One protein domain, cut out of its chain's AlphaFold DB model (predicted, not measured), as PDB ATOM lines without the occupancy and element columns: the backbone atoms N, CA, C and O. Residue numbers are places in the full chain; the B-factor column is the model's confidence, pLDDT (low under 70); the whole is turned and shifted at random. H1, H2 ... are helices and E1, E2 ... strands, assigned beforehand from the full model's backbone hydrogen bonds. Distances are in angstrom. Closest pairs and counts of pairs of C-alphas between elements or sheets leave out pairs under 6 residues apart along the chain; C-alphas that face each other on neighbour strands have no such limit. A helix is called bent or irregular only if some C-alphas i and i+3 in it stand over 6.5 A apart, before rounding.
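This is residues 150 to 233 of the 255 residues of an uncharacterized protein of Frigoribacterium sp. PhB118 (UniProt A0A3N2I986). A single strongly twisted sheet of four antiparallel strands forms one layer, and one long helix, H2, lies slantwise over one of its faces, covering E3 and E4. The strands form a meander, each the antiparallel neighbour of the one before, in the order E1, E2, E3, E4; the links E2 to E3 and E3 to E4 reach to opposite ends of the longest axis, while the short helix H1 only grazes the sheet. The printed part has 84 residues with four named strands followed by two named helices, and its class is mixed, helices and strands. It is compact, with a radius of gyration of the C-alphas of 12.5 A and spans of 39 by 26 by 19 A.

In the sheet, E2, residues 172 to 177, and E3, residues 185 to 193, are the inner strands and form a hairpin, antiparallel at 162 degrees; N 174 and O 188 are 2.8 A apart, within hydrogen-bond range. E1, residues 159 to 164, is an edge strand and makes a hairpin with E2 at 155 degrees, where N 161 and O 175 are within hydrogen-bond range at 3.0 A. E4, residues 198 to 203, is the other edge strand and makes a hairpin with E3 at 158 degrees, where N 191 and O 200 are within hydrogen-bond range at 3.1 A. E1 and E4 are apart. H2, residues 216 to 232, is on the sheet at a height over the sheet of 7.1 A. It lies over E3 and E4 and runs slantwise to the strands, at 54 degrees to E3 on the local plane. The closest C-alphas of H2 and E4 are those of Leu 220 and Thr 201, 5.9 A apart; those of H2 and E3 are Glu 224 and Ala 190, 6.5 A apart. H1, residues 209 to 212, only grazes the sheet. H1 and H2 are close but not clearly touching, with the C-alphas of Trp 209 and Arg 216 the closest at 6.5 A. In H2, 12 of 13 O i to N i+4 pairs are within hydrogen-bond range; H1 is too short for such a pair, and its one O i to N i+3 pair is not within range.

E1 begins at C-alpha 159, (98.352, 135.682, 136.054), and runs 17.3 A to residue 164. E2 spans 16.0 A, E3 24.1 A and E4 17.0 A; C-alpha 193, where E3 ends, is at (96.437, 108.663, 131.107). H1 spans 4.8 A. H2 runs 22.3 A to C-alpha 232 at (86.731, 114.872, 131.965); it is neither bent nor irregular, but only just: C-alphas 229 and 232 are 6.3 A apart.

The two C-alphas farthest apart are those of Gly 180 and Arg 195, at 41.0 A. The printed part has no cut and no long link. The mean pLDDT of the printed part is 91.5, and no printed residue is under 70.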
ATOM      1  N   LEU A 150      85.594 122.660 143.020       85.56
ATOM      2  CA  LEU A 150      85.883 124.029 143.415       85.56
ATOM      3  C   LEU A 150      87.390 124.251 143.436       85.56
ATOM      4  O   LEU A 150      88.098 123.848 144.366       85.56
ATOM      5  N   THR A 151      87.865 124.955 142.421       84.06
ATOM      6  CA  THR A 151      89.212 125.503 142.388       84.06
ATOM      7  C   THR A 151      89.216 126.862 143.066       84.06
ATOM      8  O   THR A 151      88.396 127.730 142.763       84.06
ATOM      9  N   LEU A 152      90.154 127.077 143.989       82.81
ATOM     10  CA  LEU A 152      90.403 128.424 144.492       82.81
ATOM     11  C   LEU A 152      90.794 129.332 143.312       82.81
ATOM     12  O   LEU A 152      91.498 128.862 142.410       82.81
ATOM     13  N   PRO A 153      90.393 130.617 143.314       87.56
ATOM     14  CA  PRO A 153      90.979 131.593 142.405       87.56
ATOM     15  C   PRO A 153      92.505 131.541 142.499       87.56
ATOM     16  O   PRO A 153      93.033 131.245 143.570       87.56
ATOM     17  N   TRP A 154      93.213 131.851 141.414       91.56
ATOM     18  CA  TRP A 154      94.674 131.901 141.443       91.56
ATOM     19  C   TRP A 154      95.161 132.856 142.544       91.56
ATOM     20  O   TRP A 154      94.853 134.049 142.526       91.56
ATOM     21  N   LEU A 155      95.904 132.317 143.518       89.44
ATOM     22  CA  LEU A 155      96.457 133.079 144.649       89.44
ATOM     23  C   LEU A 155      97.964 133.326 144.526       89.44
ATOM     24  O   LEU A 155      98.536 134.024 145.367       89.44
ATOM     25  N   GLY A 156      98.603 132.751 143.504       90.31
ATOM     26  CA  GLY A 156     100.001 133.017 143.191       90.31
ATOM     27  C   GLY A 156     100.219 134.443 142.680       90.31
ATOM     28  O   GLY A 156      99.293 135.232 142.482       90.31
ATOM     29  N   SER A 157     101.478 134.787 142.443       93.38
ATOM     30  CA  SER A 157     101.845 136.038 141.790       93.38
ATOM     31  C   SER A 157     101.472 136.003 140.302       93.38
ATOM     32  O   SER A 157     101.337 134.935 139.704       93.38
ATOM     33  N   GLY A 158     101.335 137.174 139.680       94.19
ATOM     34  CA  GLY A 158     101.066 137.263 138.244       94.19
ATOM     35  C   GLY A 158      99.676 136.757 137.846       94.19
ATOM     36  O   GLY A 158      98.727 136.860 138.621       94.19
ATOM     37  N   ALA A 159      99.567 136.261 136.618       95.19
ATOM     38  CA  ALA A 159      98.352 135.682 136.054       95.19
ATOM     39  C   ALA A 159      98.634 134.274 135.526       95.19
ATOM     40  O   ALA A 159      99.785 133.944 135.226       95.19
ATOM     41  N   VAL A 160      97.583 133.469 135.401       95.56
ATOM     42  CA  VAL A 160      97.651 132.156 134.765       95.56
ATOM     43  C   VAL A 160      96.583 132.005 133.704       95.56
ATOM     44  O   VAL A 160      95.478 132.522 133.854       95.56
ATOM     45  N   GLU A 161      96.946 131.271 132.666       94.25
ATOM     46  CA  GLU A 161      96.095 130.843 131.561       94.25
ATOM     47  C   GLU A 161      96.432 129.381 131.264       94.25
ATOM     48  O   GLU A 161      97.528 128.909 131.591       94.25
ATOM     49  N   HIS A 162      95.494 128.644 130.687       93.50
ATOM     50  CA  HIS A 162      95.703 127.269 130.259       93.50
ATOM     51  C   HIS A 162      95.282 127.120 128.805       93.50
ATOM     52  O   HIS A 162      94.212 127.576 128.411       93.50
ATOM     53  N   ASP A 163      96.134 126.466 128.025       93.00
ATOM     54  CA  ASP A 163      95.949 126.292 126.588       93.00
ATOM     55  C   ASP A 163      96.163 124.831 126.206       93.00
ATOM     56  O   ASP A 163      97.019 124.148 126.779       93.00
ATOM     57  N   HIS A 164      95.423 124.368 125.200       92.94
ATOM     58  CA  HIS A 164      95.681 123.077 124.572       92.94
ATOM     59  C   HIS A 164      97.068 123.064 123.924       92.94
ATOM     60  O   HIS A 164      97.465 124.016 123.248       92.94
ATOM     61  N   ILE A 165      97.787 121.961 124.104       92.62
ATOM     62  CA  ILE A 165      99.081 121.710 123.466       92.62
ATOM     63  C   ILE A 165      98.990 120.499 122.537       92.62
ATOM     64  O   ILE A 165      98.037 119.728 122.586       92.62
ATOM     65  N   GLU A 166      99.978 120.336 121.656       87.31
ATOM     66  CA  GLU A 166     100.035 119.165 120.779       87.31
ATOM     67  C   GLU A 166     100.259 117.882 121.593       87.31
ATOM     68  O   GLU A 166     101.227 117.772 122.351       87.31
ATOM     69  N   GLY A 167      99.397 116.891 121.377       81.56
ATOM     70  CA  GLY A 167      99.523 115.542 121.915       81.56
ATOM     71  C   GLY A 167      98.185 114.808 121.923       81.56
ATOM     72  O   GLY A 167      97.138 115.413 121.691       81.56
ATOM     73  N   ASP A 168      98.249 113.504 122.174       76.25
ATOM     74  CA  ASP A 168      97.066 112.664 122.356       76.25
ATOM     75  C   ASP A 168      96.415 112.964 123.721       76.25
ATOM     76  O   ASP A 168      97.085 113.459 124.632       76.25
ATOM     77  N   ASP A 169      95.122 112.662 123.863       78.00
ATOM     78  CA  ASP A 169      94.363 112.793 125.120       78.00
ATOM     79  C   ASP A 169      94.172 114.242 125.623       78.00
ATOM     80  O   ASP A 169      94.190 114.524 126.826       78.00
ATOM     81  N   HIS A 170      93.976 115.175 124.683       81.88
ATOM     82  CA  HIS A 170      93.657 116.592 124.923       81.88
ATOM     83  C   HIS A 170      94.546 117.268 125.983       81.88
ATOM     84  O   HIS A 170      94.037 117.800 126.971       81.88
ATOM     85  N   PRO A 171      95.879 117.259 125.830       92.50
ATOM     86  CA  PRO A 171      96.756 117.797 126.852       92.50
ATOM     87  C   PRO A 171      96.648 119.325 126.911       92.50
ATOM     88  O   PRO A 171      96.534 120.004 125.885       92.50
ATOM     89  N   ILE A 172      96.761 119.876 128.118       95.81
ATOM     90  CA  ILE A 172      96.836 121.321 128.354       95.81
ATOM     91  C   ILE A 172      98.138 121.692 129.055       95.81
ATOM     92  O   ILE A 172      98.653 120.942 129.890       95.81
ATOM     93  N   ALA A 173      98.643 122.888 128.769       96.88
ATOM     94  CA  ALA A 173      99.713 123.521 129.527       96.88
ATOM     95  C   ALA A 173      99.156 124.670 130.364       96.88
ATOM     96  O   ALA A 173      98.420 125.518 129.870       96.88
ATOM     97  N   LEU A 174      99.569 124.729 131.628       97.31
ATOM     98  CA  LEU A 174      99.380 125.889 132.485       97.31
ATOM     99  C   LEU A 174     100.519 126.877 132.249       97.31
ATOM    100  O   LEU A 174     101.681 126.582 132.554       97.31
ATOM    101  N   THR A 175     100.173 128.062 131.771       97.56
ATOM    102  CA  THR A 175     101.083 129.174 131.520       97.56
ATOM    103  C   THR A 175     100.963 130.202 132.634       97.56
ATOM    104  O   THR A 175      99.873 130.646 132.979       97.56
ATOM    105  N   TRP A 176     102.098 130.605 133.202       97.81
ATOM    106  CA  TRP A 176     102.187 131.658 134.206       97.81
ATOM    107  C   TRP A 176     102.869 132.893 133.633       97.81
ATOM    108  O   TRP A 176     104.003 132.830 133.158       97.81
ATOM    109  N   THR A 177     102.201 134.036 133.737       97.25
ATOM    110  CA  THR A 177     102.741 135.341 133.352       97.25
ATOM    111  C   THR A 177     103.101 136.126 134.610       97.25
ATOM    112  O   THR A 177     102.198 136.561 135.337       97.25
ATOM    113  N   PRO A 178     104.400 136.349 134.894       95.62
ATOM    114  CA  PRO A 178     104.827 137.145 136.039       95.62
ATOM    115  C   PRO A 178     104.217 138.550 136.025       95.62
ATOM    116  O   PRO A 178     103.984 139.144 134.971       95.62
ATOM    117  N   GLN A 179     104.001 139.136 137.204       92.25
ATOM    118  CA  GLN A 179     103.420 140.474 137.290       92.25
ATOM    119  C   GLN A 179     104.277 141.511 136.540       92.25
ATOM    120  O   GLN A 179     105.454 141.702 136.840       92.25
ATOM    121  N   GLY A 180     103.663 142.218 135.587       89.44
ATOM    122  CA  GLY A 180     104.341 143.223 134.763       89.44
ATOM    123  C   GLY A 180     105.127 142.655 133.577       89.44
ATOM    124  O   GLY A 180     105.735 143.439 132.846       89.44
ATOM    125  N   ALA A 181     105.107 141.337 133.366       92.12
ATOM    126  CA  ALA A 181     105.552 140.710 132.128       92.12
ATOM    127  C   ALA A 181     104.423 140.700 131.086       92.12
ATOM    128  O   ALA A 181     103.242 140.776 131.425       92.12
ATOM    129  N   SER A 182     104.804 140.624 129.812       88.31
ATOM    130  CA  SER A 182     103.879 140.482 128.681       88.31
ATOM    131  C   SER A 182     103.853 139.073 128.095       88.31
ATOM    132  O   SER A 182     102.985 138.781 127.286       88.31
ATOM    133  N   GLU A 183     104.824 138.234 128.453       93.19
ATOM    134  CA  GLU A 183     104.948 136.863 127.965       93.19
ATOM    135  C   GLU A 183     104.844 135.901 129.144       93.19
ATOM    136  O   GLU A 183     105.492 136.097 130.179       93.19
ATOM    137  N   GLY A 184     104.012 134.880 128.967       93.38
ATOM    138  CA  GLY A 184     103.863 133.788 129.910       93.38
ATOM    139  C   GLY A 184     104.911 132.703 129.699       93.38
ATOM    140  O   GLY A 184     105.473 132.546 128.615       93.38
ATOM    141  N   VAL A 185     105.177 131.943 130.755       94.75
ATOM    142  CA  VAL A 185     106.030 130.758 130.723       94.75
ATOM    143  C   VAL A 185     105.221 129.536 131.152       94.75
ATOM    144  O   VAL A 185     104.511 129.608 132.155       94.75
ATOM    145  N   PRO A 186     105.307 128.406 130.436       96.56
ATOM    146  CA  PRO A 186     104.607 127.201 130.847       96.56
ATOM    147  C   PRO A 186     105.252 126.651 132.126       96.56
ATOM    148  O   PRO A 186     106.480 126.596 132.250       96.56
ATOM    149  N   ILE A 187     104.426 126.252 133.093       97.62
ATOM    150  CA  ILE A 187     104.871 125.791 134.417       97.62
ATOM    151  C   ILE A 187     104.412 124.372 134.758       97.62
ATOM    152  O   ILE A 187     105.071 123.686 135.547       97.62
ATOM    153  N   ALA A 188     103.318 123.905 134.162       97.81
ATOM    154  CA  ALA A 188     102.798 122.559 134.366       97.81
ATOM    155  C   ALA A 188     101.969 122.095 133.162       97.81
ATOM    156  O   ALA A 188     101.552 122.911 132.350       97.81
ATOM    157  N   GLU A 189     101.737 120.792 133.070       97.44
ATOM    158  CA  GLU A 189     100.917 120.137 132.047       97.44
ATOM    159  C   GLU A 189      99.894 119.218 132.723       97.44
ATOM    160  O   GLU A 189     100.182 118.675 133.800       97.44
ATOM    161  N   ALA A 190      98.738 119.027 132.086       96.38
ATOM    162  CA  ALA A 190      97.730 118.036 132.458       96.38
ATOM    163  C   ALA A 190      97.201 117.290 131.228       96.38
ATOM    164  O   ALA A 190      97.132 117.873 130.148       96.38
ATOM    165  N   TRP A 191      96.880 116.008 131.390       94.31
ATOM    166  CA  TRP A 191      96.368 115.125 130.336       94.31
ATOM    167  C   TRP A 191      95.674 113.905 130.955       94.31
ATOM    168  O   TRP A 191      95.835 113.645 132.152       94.31
ATOM    169  N   LEU A 192      94.942 113.132 130.153       90.69
ATOM    170  CA  LEU A 192      94.361 111.857 130.573       90.69
ATOM    171  C   LEU A 192      95.367 110.721 130.342       90.69
ATOM    172  O   LEU A 192      95.958 110.627 129.274       90.69
ATOM    173  N   ASP A 193      95.607 109.853 131.327       85.06
ATOM    174  CA  ASP A 193      96.437 108.663 131.107       85.06
ATOM    175  C   ASP A 193      95.678 107.645 130.238       85.06
ATOM    176  O   ASP A 193      94.739 107.032 130.752       85.06
ATOM    177  N   PRO A 194      96.130 107.345 129.004       76.94
ATOM    178  CA  PRO A 194      95.417 106.453 128.081       76.94
ATOM    179  C   PRO A 194      95.328 105.002 128.572       76.94
ATOM    180  O   PRO A 194      94.707 104.147 127.947       76.94
ATOM    181  N   ARG A 195      96.019 104.654 129.664       78.81
ATOM    182  CA  ARG A 195      95.948 103.315 130.268       78.81
ATOM    183  C   ARG A 195      94.921 103.206 131.377       78.81
ATOM    184  O   ARG A 195      94.583 102.085 131.757       78.81
ATOM    185  N   THR A 196      94.561 104.324 131.995       80.62
ATOM    186  CA  THR A 196      93.752 104.325 133.220       80.62
ATOM    187  C   THR A 196      92.560 105.265 133.158       80.62
ATOM    188  O   THR A 196      91.740 105.229 134.075       80.62
ATOM    189  N   ASP A 197      92.477 106.099 132.122       76.94
ATOM    190  CA  ASP A 197      91.512 107.185 131.974       76.94
ATOM    191  C   ASP A 197      91.464 108.091 133.213       76.94
ATOM    192  O   ASP A 197      90.416 108.596 133.611       76.94
ATOM    193  N   GLN A 198      92.606 108.250 133.890       86.31
ATOM    194  CA  GLN A 198      92.745 109.129 135.048       86.31
ATOM    195  C   GLN A 198      93.526 110.384 134.665       86.31
ATOM    196  O   GLN A 198      94.508 110.283 133.923       86.31
ATOM    197  N   PRO A 199      93.154 111.558 135.201       89.62
ATOM    198  CA  PRO A 199      93.909 112.778 134.974       89.62
ATOM    199  C   PRO A 199      95.305 112.650 135.593       89.62
ATOM    200  O   PRO A 199      95.481 112.192 136.726       89.62
ATOM    201  N   LEU A 200      96.318 113.094 134.861       93.88
ATOM    202  CA  LEU A 200      97.677 113.244 135.354       93.88
ATOM    203  C   LEU A 200      98.118 114.690 135.222       93.88
ATOM    204  O   LEU A 200      97.732 115.399 134.300       93.88
ATOM    205  N   THR A 201      98.982 115.109 136.144       95.56
ATOM    206  CA  THR A 201      99.613 116.425 136.105       95.56
ATOM    207  C   THR A 201     101.113 116.333 136.313       95.56
ATOM    208  O   THR A 201     101.640 115.451 137.005       95.56
ATOM    209  N   LYS A 202     101.843 117.274 135.714       96.56
ATOM    210  CA  LYS A 202     103.303 117.317 135.795       96.56
ATOM    211  C   LYS A 202     103.819 118.741 135.797       96.56
ATOM    212  O   LYS A 202     103.453 119.557 134.969       96.56
ATOM    213  N   ALA A 203     104.758 118.999 136.701       97.38
ATOM    214  CA  ALA A 203     105.524 120.237 136.718       97.38
ATOM    215  C   ALA A 203     106.589 120.235 135.617       97.38
ATOM    216  O   ALA A 203     107.320 119.248 135.455       97.38
ATOM    217  N   LEU A 204     106.740 121.364 134.932       96.94
ATOM    218  CA  LEU A 204     107.831 121.560 133.990       96.94
ATOM    219  C   LEU A 204     109.164 121.818 134.715       96.94
ATOM    220  O   LEU A 204     109.195 122.329 135.842       96.94
ATOM    221  N   PRO A 205     110.299 121.414 134.121       95.50
ATOM    222  CA  PRO A 205     111.607 121.617 134.728       95.50
ATOM    223  C   PRO A 205     111.995 123.101 134.747       95.50
ATOM    224  O   PRO A 205     111.752 123.830 133.793       95.50
ATOM    225  N   GLY A 206     112.682 123.531 135.810       93.31
ATOM    226  CA  GLY A 206     113.247 124.883 135.903       93.31
ATOM    227  C   GLY A 206     112.278 125.978 136.362       93.31
ATOM    228  O   GLY A 206     112.677 127.137 136.395       93.31
ATOM    229  N   VAL A 207     111.047 125.624 136.745       95.56
ATOM    230  CA  VAL A 207     110.068 126.570 137.301       95.56
ATOM    231  C   VAL A 207     110.524 127.086 138.666       95.56
ATOM    232  O   VAL A 207     110.811 126.303 139.578       95.56
ATOM    233  N   ASP A 208     110.552 128.408 138.811       94.81
ATOM    234  CA  ASP A 208     110.774 129.089 140.085       94.81
ATOM    235  C   ASP A 208     109.450 129.221 140.853       94.81
ATOM    236  O   ASP A 208     108.727 130.210 140.734       94.81
ATOM    237  N   TRP A 209     109.124 128.197 141.642       95.88
ATOM    238  CA  TRP A 209     107.892 128.158 142.439       95.88
ATOM    239  C   TRP A 209     107.831 129.233 143.534       95.88
ATOM    240  O   TRP A 209     106.742 129.600 143.970       95.88
ATOM    241  N   GLU A 210     108.979 129.763 143.972       95.12
ATOM    242  CA  GLU A 210     109.005 130.883 144.916       95.12
ATOM    243  C   GLU A 210     108.531 132.166 144.222       95.12
ATOM    244  O   GLU A 210     107.696 132.886 144.769       95.12
ATOM    245  N   ALA A 211     108.981 132.407 142.987       94.75
ATOM    246  CA  ALA A 211     108.522 133.537 142.181       94.75
ATOM    247  C   ALA A 211     107.050 133.409 141.760       94.75
ATOM    248  O   ALA A 211     106.320 134.403 141.797       94.75
ATOM    249  N   VAL A 212     106.593 132.196 141.425       95.81
ATOM    250  CA  VAL A 212     105.167 131.892 141.179       95.81
ATOM    251  C   VAL A 212     104.318 132.232 142.406       95.81
ATOM    252  O   VAL A 212     103.154 132.592 142.271       95.81
ATOM    253  N   GLY A 213     104.886 132.173 143.613       94.12
ATOM    254  CA  GLY A 213     104.179 132.501 144.852       94.12
ATOM    255  C   GLY A 213     103.156 131.444 145.269       94.12
ATOM    256  O   GLY A 213     102.364 131.697 146.174       94.12
ATOM    257  N   TRP A 214     103.181 130.271 144.631       92.81
ATOM    258  CA  TRP A 214     102.354 129.124 144.979       92.81
ATOM    259  C   TRP A 214     103.144 127.827 144.797       92.81
ATOM    260  O   TRP A 214     103.904 127.682 143.837       92.81
ATOM    261  N   GLY A 215     103.023 126.899 145.749       93.75
ATOM    262  CA  GLY A 215     103.843 125.694 145.766       93.75
ATOM    263  C   GLY A 215     103.459 124.710 144.664       93.75
ATOM    264  O   GLY A 215     102.284 124.539 144.352       93.75
ATOM    265  N   ARG A 216     104.447 123.977 144.135       94.81
ATOM    266  CA  ARG A 216     104.223 122.880 143.177       94.81
ATOM    267  C   ARG A 216     103.117 121.920 143.632       94.81
ATOM    268  O   ARG A 216     102.256 121.559 142.838       94.81
ATOM    269  N   ASP A 217     103.160 121.506 144.896       93.94
ATOM    270  CA  ASP A 217     102.231 120.518 145.460       93.94
ATOM    271  C   ASP A 217     100.800 121.064 145.627       93.94
ATOM    272  O   ASP A 217      99.883 120.306 145.934       93.94
ATOM    273  N   GLU A 218     100.601 122.367 145.417       92.31
ATOM    274  CA  GLU A 218      99.291 123.019 145.391       92.31
ATOM    275  C   GLU A 218      98.842 123.300 143.953       92.31
ATOM    276  O   GLU A 218      97.687 123.054 143.611       92.31
ATOM    277  N   VAL A 219      99.763 123.746 143.092       94.62
ATOM    278  CA  VAL A 219      99.480 124.048 141.683       94.62
ATOM    279  C   VAL A 219      99.102 122.795 140.896       94.62
ATOM    280  O   VAL A 219      98.186 122.858 140.086       94.62
ATOM    281  N   LEU A 220      99.761 121.653 141.128       95.62
ATOM    282  CA  LEU A 220      99.465 120.430 140.371       95.62
ATOM    283  C   LEU A 220      98.049 119.887 140.646       95.62
ATOM    284  O   LEU A 220      97.312 119.712 139.682       95.62
ATOM    285  N   PRO A 221      97.597 119.711 141.906       92.94
ATOM    286  CA  PRO A 221      96.203 119.339 142.166       92.94
ATOM    287  C   PRO A 221      95.186 120.400 141.728       92.94
ATOM    288  O   PRO A 221      94.054 120.065 141.390       92.94
ATOM    289  N   TRP A 222      95.560 121.684 141.755       93.31
ATOM    290  CA  TRP A 222      94.703 122.753 141.240       93.31
ATOM    291  C   TRP A 222      94.517 122.630 139.723       93.31
ATOM    292  O   TRP A 222      93.385 122.672 139.251       93.31
ATOM    293  N   LEU A 223      95.599 122.395 138.975       95.06
ATOM    294  CA  LEU A 223      95.544 122.159 137.532       95.06
ATOM    295  C   LEU A 223      94.789 120.867 137.198       95.06
ATOM    296  O   LEU A 223      94.026 120.847 136.242       95.06
ATOM    297  N   GLU A 224      94.957 119.812 137.997       93.75
ATOM    298  CA  GLU A 224      94.201 118.563 137.848       93.75
ATOM    299  C   GLU A 224      92.696 118.819 137.954       93.75
ATOM    300  O   GLU A 224      91.930 118.333 137.133       93.75
ATOM    301  N   ALA A 225      92.265 119.638 138.918       91.75
ATOM    302  CA  ALA A 225      90.861 120.012 139.062       91.75
ATOM    303  C   ALA A 225      90.352 120.873 137.891       91.75
ATOM    304  O   ALA A 225      89.233 120.654 137.433       91.75
ATOM    305  N   ILE A 226      91.169 121.802 137.377       91.81
ATOM    306  CA  ILE A 226      90.857 122.561 136.151       91.81
ATOM    307  C   ILE A 226      90.697 121.618 134.955       91.81
ATOM    308  O   ILE A 226      89.744 121.759 134.194       91.81
ATOM    309  N   TYR A 227      91.600 120.649 134.800       92.19
ATOM    310  CA  TYR A 227      91.537 119.663 133.725       92.19
ATOM    311  C   TYR A 227      90.280 118.799 133.842       92.19
ATOM    312  O   TYR A 227      89.545 118.641 132.875       92.19
ATOM    313  N   MET A 228      89.988 118.307 135.048       91.25
ATOM    314  CA  MET A 228      88.789 117.520 135.318       91.25
ATOM    315  C   MET A 228      87.514 118.276 134.945       91.25
ATOM    316  O   MET A 228      86.686 117.718 134.238       91.25
ATOM    317  N   ASN A 229      87.368 119.532 135.371       88.44
ATOM    318  CA  ASN A 229      86.167 120.321 135.080       88.44
ATOM    319  C   ASN A 229      85.975 120.619 133.585       88.44
ATOM    320  O   ASN A 229      84.837 120.743 133.160       88.44
ATOM    321  N   HIS A 230      87.051 120.767 132.804       86.19
ATOM    322  CA  HIS A 230      86.947 121.178 131.396       86.19
ATOM    323  C   HIS A 230      87.065 120.034 130.379       86.19
ATOM    324  O   HIS A 230      86.665 120.218 129.234       86.19
ATOM    325  N   HIS A 231      87.646 118.890 130.758       85.25
ATOM    326  CA  HIS A 231      87.971 117.811 129.812       85.25
ATOM    327  C   HIS A 231      87.463 116.430 130.214       85.25
ATOM    328  O   HIS A 231      87.452 115.538 129.374       85.25
ATOM    329  N   VAL A 232      87.083 116.219 131.478       85.31
ATOM    330  CA  VAL A 232      86.731 114.872 131.965       85.31
ATOM    331  C   VAL A 232      85.295 114.806 132.454       85.31
ATOM    332  O   VAL A 232      84.576 113.857 132.153       85.31
ATOM    333  N   LEU A 233      84.879 115.792 133.241       85.00
ATOM    334  CA  LEU A 233      83.522 115.865 133.748       85.00
ATOM    335  C   LEU A 233      82.610 116.382 132.633       85.00
ATOM    336  O   LEU A 233      82.903 117.441 132.080       85.00
TER     337      LEU A 233